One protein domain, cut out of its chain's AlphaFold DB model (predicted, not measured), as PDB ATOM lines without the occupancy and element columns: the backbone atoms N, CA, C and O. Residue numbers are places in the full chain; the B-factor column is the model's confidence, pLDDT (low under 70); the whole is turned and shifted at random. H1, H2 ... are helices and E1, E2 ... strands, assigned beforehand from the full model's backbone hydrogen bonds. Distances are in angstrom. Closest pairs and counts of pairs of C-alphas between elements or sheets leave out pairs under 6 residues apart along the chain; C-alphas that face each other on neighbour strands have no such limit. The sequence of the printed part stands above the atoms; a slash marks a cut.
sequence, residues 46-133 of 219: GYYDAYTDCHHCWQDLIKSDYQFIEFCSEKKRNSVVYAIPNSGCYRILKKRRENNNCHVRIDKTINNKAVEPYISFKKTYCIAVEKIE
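This is residues 46 to 133 of the 219 residues of an uncharacterized protein of Candidatus Endobugula sertula (Bugula neritina bacterial symbiont) (UniProt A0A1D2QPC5). A strongly twisted four-stranded sheet forms a wall, with the short helix H1 packed along one of its faces. H2 grazes the sheet at edge strand E4, H3 sits beside the strands where E4 begins, and the long loop of residues 74 to 87 joins E2 to E3 at the opposite end of the sheet. The printed part has 88 residues, with three named helices and four named strands in the order E1 H1 E2 E3 H2 H3 E4, a mixed class of helices and strands. The sheet runs E1, E2, E3, E4 and is mixed, E1 and E2 being parallel and the other neighbours antiparallel. The whole is compact, with a radius of gyration of the C-alphas of 12.4 A and spans of 34 by 26 by 23 A.

E1, residues 46 to 49, is parallel to E2, residues 68 to 73, at 20 degrees, with N 49 and O 70 2.8 A apart, within hydrogen-bond range. Between them comes H1, residues 57 to 62, in a strand-helix-strand unit, two parallel neighbour strands with a helix between, whose crossover is right-handed. E2 and E3, residues 88 to 96, form an antiparallel hairpin at 158 degrees, with N 71 and O 90 at 3.0 A. E4, residues 125 to 132, is antiparallel to E3 at 154 degrees, with N 93 and O 128 at 2.9 A; E1 and E4 are apart. H1 is on the sheet at a height of 7.3 A, only just over E2 and E3 with 3 C-alphas on each, and runs along the strands, at 10 degrees to E2 on the local plane. The closest C-alphas of H1 and E2 are those of Cys 57 and Ile 69, 6.6 A apart. H2, residues 104 to 111, only grazes the sheet; its closest C-alpha pair with E4 is Asp 107 and Cys 126, 6.5 A. H3, residues 118 to 124, touches H2 at a steep tilt of 63 degrees, opposite ways, the closest C-alphas being those of Ile 110 and Tyr 118, 6.3 A. H3 lies over none of the strands. In H1 and H2 every O i to N i+4 pair is within hydrogen-bond range; in H3 1 of 3 is, beside 2 of 4 O i to N i+3 pairs.

E1 begins at C-alpha 46 (48.505, -13.059, 39.045) and is 9.7 A long; H1 is 8.5 A and E2 16.5 A. E3, the longest strand, is 24.9 A; H2 and H3 are 10.4 A each. E4, 21.3 A, ends at C-alpha 132 (35.023, -15.373, 43.711).

The C-alphas farthest apart, of Ala 114 and Glu 133, are 35.4 A apart. The printed part has no cut, and its long link is E2 to E3. Mean pLDDT of the printed part is 90.4, with residues 77 to 81 under 70.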
ATOM      1  N   GLY A  46      49.503 -12.675  40.031       96.88
ATOM      2  CA  GLY A  46      48.505 -13.059  39.045       96.88
ATOM      3  C   GLY A  46      47.860 -11.858  38.369       96.88
ATOM      4  O   GLY A  46      48.201 -10.707  38.638       96.88
ATOM      5  N   TYR A  47      46.929 -12.141  37.464       97.50
ATOM      6  CA  TYR A  47      46.213 -11.130  36.690       97.50
ATOM      7  C   TYR A  47      44.777 -11.576  36.396       97.50
ATOM      8  O   TYR A  47      44.438 -12.758  36.500       97.50
ATOM      9  N   TYR A  48      43.934 -10.622  36.016       97.00
ATOM     10  CA  TYR A  48      42.580 -10.862  35.527       97.00
ATOM     11  C   TYR A  48      42.581 -10.963  33.999       97.00
ATOM     12  O   TYR A  48      42.976 -10.023  33.317       97.00
ATOM     13  N   ASP A  49      42.152 -12.091  33.439       95.44
ATOM     14  CA  ASP A  49      41.913 -12.248  32.006       95.44
ATOM     15  C   ASP A  49      40.502 -11.752  31.664       95.44
ATOM     16  O   ASP A  49      39.508 -12.454  31.848       95.44
ATOM     17  N   ALA A  50      40.431 -10.514  31.174       93.00
ATOM     18  CA  ALA A  50      39.202  -9.891  30.696       93.00
ATOM     19  C   ALA A  50      38.912 -10.229  29.223       93.00
ATOM     20  O   ALA A  50      37.850  -9.888  28.699       93.00
ATOM     21  N   TYR A  51      39.868 -10.852  28.526       87.06
ATOM     22  CA  TYR A  51      39.766 -11.145  27.104       87.06
ATOM     23  C   TYR A  51      39.143 -12.509  26.855       87.06
ATOM     24  O   TYR A  51      38.199 -12.645  26.070       87.06
ATOM     25  N   THR A  52      39.726 -13.538  27.459       73.06
ATOM     26  CA  THR A  52      39.268 -14.897  27.256       73.06
ATOM     27  C   THR A  52      38.350 -15.260  28.404       73.06
ATOM     28  O   THR A  52      38.695 -15.108  29.568       73.06
ATOM     29  N   ASP A  53      37.193 -15.839  28.086       76.62
ATOM     30  CA  ASP A  53      36.346 -16.562  29.049       76.62
ATOM     31  C   ASP A  53      37.054 -17.857  29.542       76.62
ATOM     32  O   ASP A  53      36.476 -18.950  29.574       76.62
ATOM     33  N   CYS A  54      38.356 -17.769  29.782       79.75
ATOM     34  CA  CYS A  54      39.278 -18.746  30.297       79.75
ATOM     35  C   CYS A  54      39.315 -20.109  29.612       79.75
ATOM     36  O   CYS A  54      39.365 -21.167  30.244       79.75
ATOM     37  N   HIS A  55      39.336 -20.105  28.279       80.31
ATOM     38  CA  HIS A  55      39.471 -21.348  27.521       80.31
ATOM     39  C   HIS A  55      40.849 -22.013  27.718       80.31
ATOM     40  O   HIS A  55      40.954 -23.244  27.687       80.31
ATOM     41  N   HIS A  56      41.889 -21.203  27.954       85.38
ATOM     42  CA  HIS A  56      43.273 -21.663  28.068       85.38
ATOM     43  C   HIS A  56      44.016 -21.228  29.343       85.38
ATOM     44  O   HIS A  56      45.193 -21.568  29.477       85.38
ATOM     45  N   CYS A  57      43.377 -20.546  30.311       89.44
ATOM     46  CA  CYS A  57      44.164 -19.973  31.413       89.44
ATOM     47  C   CYS A  57      44.879 -21.024  32.251       89.44
ATOM     48  O   CYS A  57      45.982 -20.770  32.707       89.44
ATOM     49  N   TRP A  58      44.306 -22.211  32.478       91.81
ATOM     50  CA  TRP A  58      45.009 -23.221  33.275       91.81
ATOM     51  C   TRP A  58      46.249 -23.755  32.541       91.81
ATOM     52  O   TRP A  58      47.258 -24.027  33.184       91.81
ATOM     53  N   GLN A  59      46.230 -23.849  31.204       93.38
ATOM     54  CA  GLN A  59      47.426 -24.156  30.412       93.38
ATOM     55  C   GLN A  59      48.456 -23.031  30.517       93.38
ATOM     56  O   GLN A  59      49.651 -23.307  30.618       93.38
ATOM     57  N   ASP A  60      48.004 -21.781  30.476       92.44
ATOM     58  CA  ASP A  60      48.880 -20.611  30.550       92.44
ATOM     59  C   ASP A  60      49.480 -20.448  31.953       92.44
ATOM     60  O   ASP A  60      50.667 -20.149  32.088       92.44
ATOM     61  N   LEU A  61      48.721 -20.781  33.000       94.69
ATOM     62  CA  LEU A  61      49.176 -20.808  34.390       94.69
ATOM     63  C   LEU A  61      50.235 -21.892  34.636       94.69
ATOM     64  O   LEU A  61      51.190 -21.673  35.375       94.69
ATOM     65  N   ILE A  62      50.106 -23.058  33.991       96.25
ATOM     66  CA  ILE A  62      51.116 -24.129  34.050       96.25
ATOM     67  C   ILE A  62      52.433 -23.699  33.385       96.25
ATOM     68  O   ILE A  62      53.505 -24.085  33.840       96.25
ATOM     69  N   LYS A  63      52.361 -22.929  32.292       94.50
ATOM     70  CA  LYS A  63      53.529 -22.493  31.502       94.50
ATOM     71  C   LYS A  63      54.195 -21.219  32.023       94.50
ATOM     72  O   LYS A  63      55.177 -20.775  31.433       94.50
ATOM     73  N   SER A  64      53.628 -20.596  33.046       94.19
ATOM     74  CA  SER A  64      54.085 -19.321  33.588       94.19
ATOM     75  C   SER A  64      54.432 -19.451  35.061       94.19
ATOM     76  O   SER A  64      54.104 -20.449  35.704       94.19
ATOM     77  N   ASP A  65      55.059 -18.414  35.603       94.12
ATOM     78  CA  ASP A  65      55.413 -18.346  37.018       94.12
ATOM     79  C   ASP A  65      54.280 -17.767  37.889       94.12
ATOM     80  O   ASP A  65      54.378 -17.795  39.114       94.12
ATOM     81  N   TYR A  66      53.168 -17.321  37.285       96.31
ATOM     82  CA  TYR A  66      52.002 -16.804  38.013       96.31
ATOM     83  C   TYR A  66      51.417 -17.853  38.964       96.31
ATOM     84  O   TYR A  66      51.441 -19.060  38.695       96.31
ATOM     85  N   GLN A  67      50.880 -17.382  40.083       97.12
ATOM     86  CA  GLN A  67      50.180 -18.181  41.083       97.12
ATOM     87  C   GLN A  67      48.690 -18.285  40.785       97.12
ATOM     88  O   GLN A  67      48.077 -19.305  41.106       97.12
ATOM     89  N   PHE A  68      48.104 -17.277  40.134       97.38
ATOM     90  CA  PHE A  68      46.700 -17.326  39.750       97.38
ATOM     91  C   PHE A  68      46.374 -16.566  38.462       97.38
ATOM     92  O   PHE A  68      47.099 -15.666  38.043       97.38
ATOM     93  N   ILE A  69      45.243 -16.933  37.856       97.12
ATOM     94  CA  ILE A  69      44.554 -16.150  36.824       97.12
ATOM     95  C   ILE A  69      43.082 -16.063  37.215       97.12
ATOM     96  O   ILE A  69      42.455 -17.078  37.532       97.12
ATOM     97  N   GLU A  70      42.530 -14.859  37.191       97.06
ATOM     98  CA  GLU A  70      41.103 -14.618  37.398       97.06
ATOM     99  C   GLU A  70      40.381 -14.436  36.074       97.06
ATOM    100  O   GLU A  70      40.965 -13.957  35.109       97.06
ATOM    101  N   PHE A  71      39.101 -14.781  36.031       95.56
ATOM    102  CA  PHE A  71      38.235 -14.485  34.895       95.56
ATOM    103  C   PHE A  71      36.773 -14.446  35.347       95.56
ATOM    104  O   PHE A  71      36.411 -15.032  36.371       95.56
ATOM    105  N   CYS A  72      35.913 -13.805  34.560       93.19
ATOM    106  CA  CYS A  72      34.467 -13.864  34.737       93.19
ATOM    107  C   CYS A  72      33.818 -14.382  33.455       93.19
ATOM    108  O   CYS A  72      34.217 -14.016  32.358       93.19
ATOM    109  N   SER A  73      32.812 -15.246  33.593       89.69
ATOM    110  CA  SER A  73      31.999 -15.723  32.472       89.69
ATOM    111  C   SER A  73      30.532 -15.447  32.757       89.69
ATOM    112  O   SER A  73      29.963 -15.972  33.715       89.69
ATOM    113  N   GLU A  74      29.883 -14.674  31.892       84.94
ATOM    114  CA  GLU A  74      28.438 -14.423  31.978       84.94
ATOM    115  C   GLU A  74      27.614 -15.624  31.496       84.94
ATOM    116  O   GLU A  74      26.453 -15.803  31.863       84.94
ATOM    117  N   LYS A  75      28.215 -16.485  30.669       80.81
ATOM    118  CA  LYS A  75      27.516 -17.588  30.008       80.81
ATOM    119  C   LYS A  75      27.727 -18.887  30.770       80.81
ATOM    120  O   LYS A  75      28.861 -19.288  31.033       80.81
ATOM    121  N   LYS A  76      26.630 -19.601  31.037       73.19
ATOM    122  CA  LYS A  76      26.693 -21.020  31.393       73.19
ATOM    123  C   LYS A  76      27.133 -21.804  30.159       73.19
ATOM    124  O   LYS A  76      26.532 -21.697  29.090       73.19
ATOM    125  N   ARG A  77      28.197 -22.584  30.296       68.94
ATOM    126  CA  ARG A  77      28.812 -23.337  29.208       68.94
ATOM    127  C   ARG A  77      28.562 -24.818  29.424       68.94
ATOM    128  O   ARG A  77      29.217 -25.471  30.225       68.94
ATOM    129  N   ASN A  78      27.629 -25.361  28.649       59.41
ATOM    130  CA  ASN A  78      27.269 -26.780  28.695       59.41
ATOM    131  C   ASN A  78      28.196 -27.671  27.842       59.41
ATOM    132  O   ASN A  78      27.872 -28.827  27.589       59.41
ATOM    133  N   SER A  79      29.337 -27.154  27.373       58.03
ATOM    134  CA  SER A  79      30.297 -27.941  26.594       58.03
ATOM    135  C   SER A  79      31.311 -28.627  27.506       58.03
ATOM    136  O   SER A  79      31.902 -27.999  28.384       58.03
ATOM    137  N   VAL A  80      31.556 -29.914  27.239       57.00
ATOM    138  CA  VAL A  80      32.557 -30.755  27.921       57.00
ATOM    139  C   VAL A  80      33.982 -30.213  27.818       57.00
ATOM    140  O   VAL A  80      34.841 -30.597  28.608       57.00
ATOM    141  N   VAL A  81      34.235 -29.317  26.861       59.06
ATOM    142  CA  VAL A  81      35.546 -28.688  26.668       59.06
ATOM    143  C   VAL A  81      35.852 -27.688  27.790       59.06
ATOM    144  O   VAL A  81      37.018 -27.423  28.077       59.06
ATOM    145  N   TYR A  82      34.827 -27.161  28.470       70.31
ATOM    146  CA  TYR A  82      35.017 -26.233  29.579       70.31
ATOM    147  C   TYR A  82      35.110 -26.979  30.905       70.31
ATOM    148  O   TYR A  82      34.168 -27.625  31.366       70.31
ATOM    149  N   ALA A  83      36.267 -26.846  31.552       77.88
ATOM    150  CA  ALA A  83      36.476 -27.374  32.892       77.88
ATOM    151  C   ALA A  83      35.563 -26.703  33.932       77.88
ATOM    152  O   ALA A  83      35.172 -27.358  34.895       77.88
ATOM    153  N   ILE A  84      35.204 -25.437  33.702       83.88
ATOM    154  CA  ILE A  84      34.405 -24.592  34.591       83.88
ATOM    155  C   ILE A  84      33.122 -24.204  33.832       83.88
ATOM    156  O   ILE A  84      33.155 -23.299  33.000       83.88
ATOM    157  N   PRO A  85      32.006 -24.935  34.021       77.56
ATOM    158  CA  PRO A  85      30.822 -24.801  33.166       77.56
ATOM    159  C   PRO A  85      29.832 -23.716  33.618       77.56
ATOM    160  O   PRO A  85      28.924 -23.358  32.868       77.56
ATOM    161  N   ASN A  86      29.947 -23.220  34.848       85.31
ATOM    162  CA  ASN A  86      28.973 -22.301  35.433       85.31
ATOM    163  C   ASN A  86      29.366 -20.838  35.186       85.31
ATOM    164  O   ASN A  86      30.544 -20.529  35.020       85.31
ATOM    165  N   SER A  87      28.370 -19.951  35.156       90.62
ATOM    166  CA  SER A  87      28.602 -18.508  35.121       90.62
ATOM    167  C   SER A  87      29.064 -17.982  36.484       90.62
ATOM    168  O   SER A  87      28.771 -18.561  37.538       90.62
ATOM    169  N   GLY A  88      29.776 -16.860  36.452       92.94
ATOM    170  CA  GLY A  88      30.350 -16.195  37.615       92.94
ATOM    171  C   GLY A  88      31.825 -15.868  37.421       92.94
ATOM    172  O   GLY A  88      32.396 -16.113  36.355       92.94
ATOM    173  N   CYS A  89      32.423 -15.313  38.470       95.12
ATOM    174  CA  CYS A  89      33.847 -15.031  38.528       95.12
ATOM    175  C   CYS A  89      34.587 -16.158  39.248       95.12
ATOM    176  O   CYS A  89      34.089 -16.749  40.212       95.12
ATOM    177  N   TYR A  90      35.778 -16.471  38.752       95.69
ATOM    178  CA  TYR A  90      36.593 -17.572  39.235       95.69
ATOM    179  C   TYR A  90      38.060 -17.171  39.300       95.69
ATOM    180  O   TYR A  90      38.559 -16.459  38.430       95.69
ATOM    181  N   ARG A  91      38.759 -17.710  40.298       96.75
ATOM    182  CA  ARG A  91      40.212 -17.678  40.416       96.75
ATOM    183  C   ARG A  91      40.758 -19.082  40.169       96.75
ATOM    184  O   ARG A  91      40.457 -20.021  40.907       96.75
ATOM    185  N   ILE A  92      41.551 -19.233  39.113       96.19
ATOM    186  CA  ILE A  92      42.315 -20.452  38.844       96.19
ATOM    187  C   ILE A  92      43.659 -20.318  39.539       96.19
ATOM    188  O   ILE A  92      44.389 -19.367  39.277       96.19
ATOM    189  N   LEU A  93      43.990 -21.274  40.400       96.75
ATOM    190  CA  LEU A  93      45.179 -21.228  41.246       96.75
ATOM    191  C   LEU A  93      46.130 -22.370  40.934       96.75
ATOM    192  O   LEU A  93      45.719 -23.515  40.735       96.75
ATOM    193  N   LYS A  94      47.420 -22.063  41.007       95.75
ATOM    194  CA  LYS A  94      48.494 -23.037  41.132       95.75
ATOM    195  C   LYS A  94      48.641 -23.374  42.615       95.75
ATOM    196  O   LYS A  94      48.947 -22.511  43.431       95.75
ATOM    197  N   LYS A  95      48.389 -24.628  42.992       96.12
ATOM    198  CA  LYS A  95      48.513 -25.100  44.383       96.12
ATOM    199  C   LYS A  95      49.428 -26.309  44.441       96.12
ATOM    200  O   LYS A  95      49.450 -27.112  43.511       96.12
ATOM    201  N   ARG A  96      50.171 -26.460  45.542       95.56
ATOM    202  CA  ARG A  96      50.902 -27.702  45.818       95.56
ATOM    203  C   ARG A  96      49.913 -28.858  45.954       95.56
ATOM    204  O   ARG A  96      48.851 -28.694  46.554       95.56
ATOM    205  N   ARG A  97      50.264 -30.018  45.395       93.19
ATOM    206  CA  ARG A  97      49.386 -31.201  45.365       93.19
ATOM    207  C   ARG A  97      48.982 -31.713  46.742       93.19
ATOM    208  O   ARG A  97      47.871 -32.209  46.888       93.19
ATOM    209  N   GLU A  98      49.858 -31.569  47.730       90.69
ATOM    210  CA  GLU A  98      49.662 -32.033  49.113       90.69
ATOM    211  C   GLU A  98      48.379 -31.481  49.760       90.69
ATOM    212  O   GLU A  98      47.807 -32.110  50.644       90.69
ATOM    213  N   ASN A  99      47.869 -30.350  49.265       82.44
ATOM    214  CA  ASN A  99      46.685 -29.689  49.808       82.44
ATOM    215  C   ASN A  99      45.349 -30.329  49.375       82.44
ATOM    216  O   ASN A  99      44.304 -29.814  49.756       82.44
ATOM    217  N   ASN A 100      45.349 -31.382  48.542       80.50
ATOM    218  CA  ASN A 100      44.169 -32.133  48.064       80.50
ATOM    219  C   ASN A 100      43.011 -31.318  47.432       80.50
ATOM    220  O   ASN A 100      41.963 -31.877  47.116       80.50
ATOM    221  N   ASN A 101      43.207 -30.032  47.137       90.69
ATOM    222  CA  ASN A 101      42.191 -29.140  46.558       90.69
ATOM    223  C   ASN A 101      42.248 -29.070  45.019       90.69
ATOM    224  O   ASN A 101      41.961 -28.039  44.409       90.69
ATOM    225  N   CYS A 102      42.663 -30.155  44.369       95.19
ATOM    226  CA  CYS A 102      42.845 -30.188  42.922       95.19
ATOM    227  C   CYS A 102      41.499 -30.293  42.191       95.19
ATOM    228  O   CYS A 102      40.654 -31.132  42.504       95.19
ATOM    229  N   HIS A 103      41.310 -29.488  41.148       94.69
ATOM    230  CA  HIS A 103      40.110 -29.541  40.326       94.69
ATOM    231  C   HIS A 103      40.107 -30.807  39.457       94.69
ATOM    232  O   HIS A 103      40.801 -30.884  38.440       94.69
ATOM    233  N   VAL A 104      39.270 -31.782  39.824       93.00
ATOM    234  CA  VAL A 104      39.255 -33.160  39.288       93.00
ATOM    235  C   VAL A 104      39.337 -33.233  37.760       93.00
ATOM    236  O   VAL A 104      40.142 -33.986  37.210       93.00
ATOM    237  N   ARG A 105      38.524 -32.445  37.040       91.81
ATOM    238  CA  ARG A 105      38.506 -32.484  35.565       91.81
ATOM    239  C   ARG A 105      39.808 -31.972  34.952       91.81
ATOM    240  O   ARG A 105      40.284 -32.559  33.987       91.81
ATOM    241  N   ILE A 106      40.372 -30.905  35.519       93.25
ATOM    242  CA  ILE A 106      41.619 -30.310  35.021       93.25
ATOM    243  C   ILE A 106      42.780 -31.245  35.358       93.25
ATOM    244  O   ILE A 106      43.602 -31.527  34.491       93.25
ATOM    245  N   ASP A 107      42.799 -31.796  36.574       95.19
ATOM    246  CA  ASP A 107      43.842 -32.719  37.017       95.19
ATOM    247  C   ASP A 107      43.907 -33.969  36.132       95.19
ATOM    248  O   ASP A 107      44.978 -34.340  35.657       95.19
ATOM    249  N   LYS A 108      42.750 -34.554  35.789       94.44
ATOM    250  CA  LYS A 108      42.674 -35.666  34.829       94.44
ATOM    251  C   LYS A 108      43.279 -35.294  33.473       94.44
ATOM    252  O   LYS A 108      44.046 -36.073  32.907       94.44
ATOM    253  N   THR A 109      42.964 -34.110  32.944       93.31
ATOM    254  CA  THR A 109      43.529 -33.637  31.671       93.31
ATOM    255  C   THR A 109      45.045 -33.462  31.749       93.31
ATOM    256  O   THR A 109      45.738 -33.883  30.825       93.31
ATOM    257  N   ILE A 110      45.560 -32.882  32.835       94.69
ATOM    258  CA  ILE A 110      46.999 -32.700  33.070       94.69
ATOM    259  C   ILE A 110      47.706 -34.056  33.191       94.69
ATOM    260  O   ILE A 110      48.748 -34.264  32.569       94.69
ATOM    261  N   ASN A 111      47.128 -35.005  33.932       95.31
ATOM    262  CA  ASN A 111      47.720 -36.324  34.151       95.31
ATOM    263  C   ASN A 111      47.894 -37.114  32.848       95.31
ATOM    264  O   ASN A 111      48.903 -37.807  32.697       95.31
ATOM    265  N   ASN A 112      47.001 -36.902  31.877       95.62
ATOM    266  CA  ASN A 112      47.071 -37.491  30.539       95.62
ATOM    267  C   ASN A 112      48.117 -36.837  29.611       95.62
ATOM    268  O   ASN A 112      48.341 -37.327  28.506       95.62
ATOM    269  N   LYS A 113      48.754 -35.725  30.005       96.31
ATOM    270  CA  LYS A 113      49.829 -35.102  29.219       96.31
ATOM    271  C   LYS A 113      51.180 -35.729  29.570       96.31
ATOM    272  O   LYS A 113      51.567 -35.806  30.740       96.31
ATOM    273  N   ALA A 114      51.903 -36.144  28.532       96.81
ATOM    274  CA  ALA A 114      53.232 -36.759  28.601       96.81
ATOM    275  C   ALA A 114      54.319 -35.858  27.982       96.81
ATOM    276  O   ALA A 114      55.269 -36.343  27.381       96.81
ATOM    277  N   VAL A 115      54.158 -34.537  28.097       97.06
ATOM    278  CA  VAL A 115      55.110 -33.539  27.586       97.06
ATOM    279  C   VAL A 115      55.354 -32.463  28.636       97.06
ATOM    280  O   VAL A 115      54.468 -32.180  29.447       97.06
ATOM    281  N   GLU A 116      56.530 -31.844  28.622       96.44
ATOM    282  CA  GLU A 116      56.783 -30.659  29.445       96.44
ATOM    283  C   GLU A 116      55.961 -29.448  28.959       96.44
ATOM    284  O   GLU A 116      55.614 -29.375  27.776       96.44
ATOM    285  N   PRO A 117      55.594 -28.503  29.848       96.81
ATOM    286  CA  PRO A 117      55.866 -28.459  31.298       96.81
ATOM    287  C   PRO A 117      54.940 -29.339  32.170       96.81
ATOM    288  O   PRO A 117      55.019 -29.310  33.395       96.81
ATOM    289  N   TYR A 118      54.013 -30.103  31.579       97.19
ATOM    290  CA  TYR A 118      52.979 -30.822  32.338       97.19
ATOM    291  C   TYR A 118      53.537 -31.967  33.188       97.19
ATOM    292  O   TYR A 118      52.984 -32.247  34.252       97.19
ATOM    293  N   ILE A 119      54.608 -32.630  32.733       97.44
ATOM    294  CA  ILE A 119      55.276 -33.697  33.492       97.44
ATOM    295  C   ILE A 119      55.840 -33.138  34.795       97.44
ATOM    296  O   ILE A 119      55.572 -33.702  35.855       97.44
ATOM    297  N   SER A 120      56.597 -32.044  34.726       97.12
ATOM    298  CA  SER A 120      57.170 -31.416  35.914       97.12
ATOM    299  C   SER A 120      56.091 -30.785  36.790       97.12
ATOM    300  O   SER A 120      56.065 -31.020  37.997       97.12
ATOM    301  N   PHE A 121      55.125 -30.086  36.185       97.06
ATOM    302  CA  PHE A 121      54.016 -29.473  36.910       97.06
ATOM    303  C   PHE A 121      53.255 -30.493  37.762       97.06
ATOM    304  O   PHE A 121      53.106 -30.289  38.964       97.06
ATOM    305  N   LYS A 122      52.834 -31.626  37.181       95.88
ATOM    306  CA  LYS A 122      51.996 -32.610  37.883       95.88
ATOM    307  C   LYS A 122      52.721 -33.393  38.976       95.88
ATOM    308  O   LYS A 122      52.056 -34.145  39.675       95.88
ATOM    309  N   LYS A 123      54.037 -33.254  39.142       96.00
ATOM    310  CA  LYS A 123      54.754 -33.844  40.286       96.00
ATOM    311  C   LYS A 123      54.563 -33.026  41.562       96.00
ATOM    312  O   LYS A 123      54.481 -33.602  42.639       96.00
ATOM    313  N   THR A 124      54.467 -31.706  41.438       96.38
ATOM    314  CA  THR A 124      54.514 -30.782  42.584       96.38
ATOM    315  C   THR A 124      53.217 -30.004  42.752       96.38
ATOM    316  O   THR A 124      52.769 -29.755  43.871       96.38
ATOM    317  N   TYR A 125      52.584 -29.646  41.640       97.44
ATOM    318  CA  TYR A 125      51.447 -28.745  41.598       97.44
ATOM    319  C   TYR A 125      50.218 -29.402  40.968       97.44
ATOM    320  O   TYR A 125      50.291 -30.365  40.199       97.44
ATOM    321  N   CYS A 126      49.064 -28.844  41.302       96.81
ATOM    322  CA  CYS A 126      47.818 -29.042  40.591       96.81
ATOM    323  C   CYS A 126      47.104 -27.698  40.420       96.81
ATOM    324  O   CYS A 126      47.546 -26.660  40.924       96.81
ATOM    325  N   ILE A 127      46.006 -27.726  39.671       96.56
ATOM    326  CA  ILE A 127      45.158 -26.559  39.458       96.56
ATOM    327  C   ILE A 127      43.963 -26.640  40.399       96.56
ATOM    328  O   ILE A 127      43.206 -27.610  40.335       96.56
ATOM    329  N   ALA A 128      43.785 -25.623  41.235       96.00
ATOM    330  CA  ALA A 128      42.569 -25.406  42.009       96.00
ATOM    331  C   ALA A 128      41.701 -24.341  41.323       96.00
ATOM    332  O   ALA A 128      42.200 -23.509  40.562       96.00
ATOM    333  N   VAL A 129      40.394 -24.388  41.566       95.12
ATOM    334  CA  VAL A 129      39.436 -23.413  41.036       95.12
ATOM    335  C   VAL A 129      38.564 -22.947  42.186       95.12
ATOM    336  O   VAL A 129      37.858 -23.751  42.789       95.12
ATOM    337  N   GLU A 130      38.597 -21.651  42.455       95.25
ATOM    338  CA  GLU A 130      37.804 -21.007  43.494       95.25
ATOM    339  C   GLU A 130      36.796 -20.067  42.835       95.25
ATOM    340  O   GLU A 130      37.125 -19.351  41.890       95.25
ATOM    341  N   LYS A 131      35.545 -20.087  43.300       95.12
ATOM    342  CA  LYS A 131      34.555 -19.091  42.886       95.12
ATOM    343  C   LYS A 131      34.776 -17.834  43.723       95.12
ATOM    344  O   LYS A 131      34.854 -17.936  44.943       95.12
ATOM    345  N   ILE A 132      34.842 -16.681  43.071       96.81
ATOM    346  CA  ILE A 132      35.023 -15.373  43.711       96.81
ATOM    347  C   ILE A 132      33.823 -14.479  43.397       96.81
ATOM    348  O   ILE A 132      33.094 -14.722  42.431       96.81
ATOM    349  N   GLU A 133      33.591 -13.462  44.223       96.94
ATOM    350  CA  GLU A 133      32.487 -12.519  44.011       96.94
ATOM    351  C   GLU A 133      32.751 -11.613  42.801       96.94
ATOM    352  O   GLU A 133      31.880 -11.428  41.952       96.94
TER     353      GLU A 133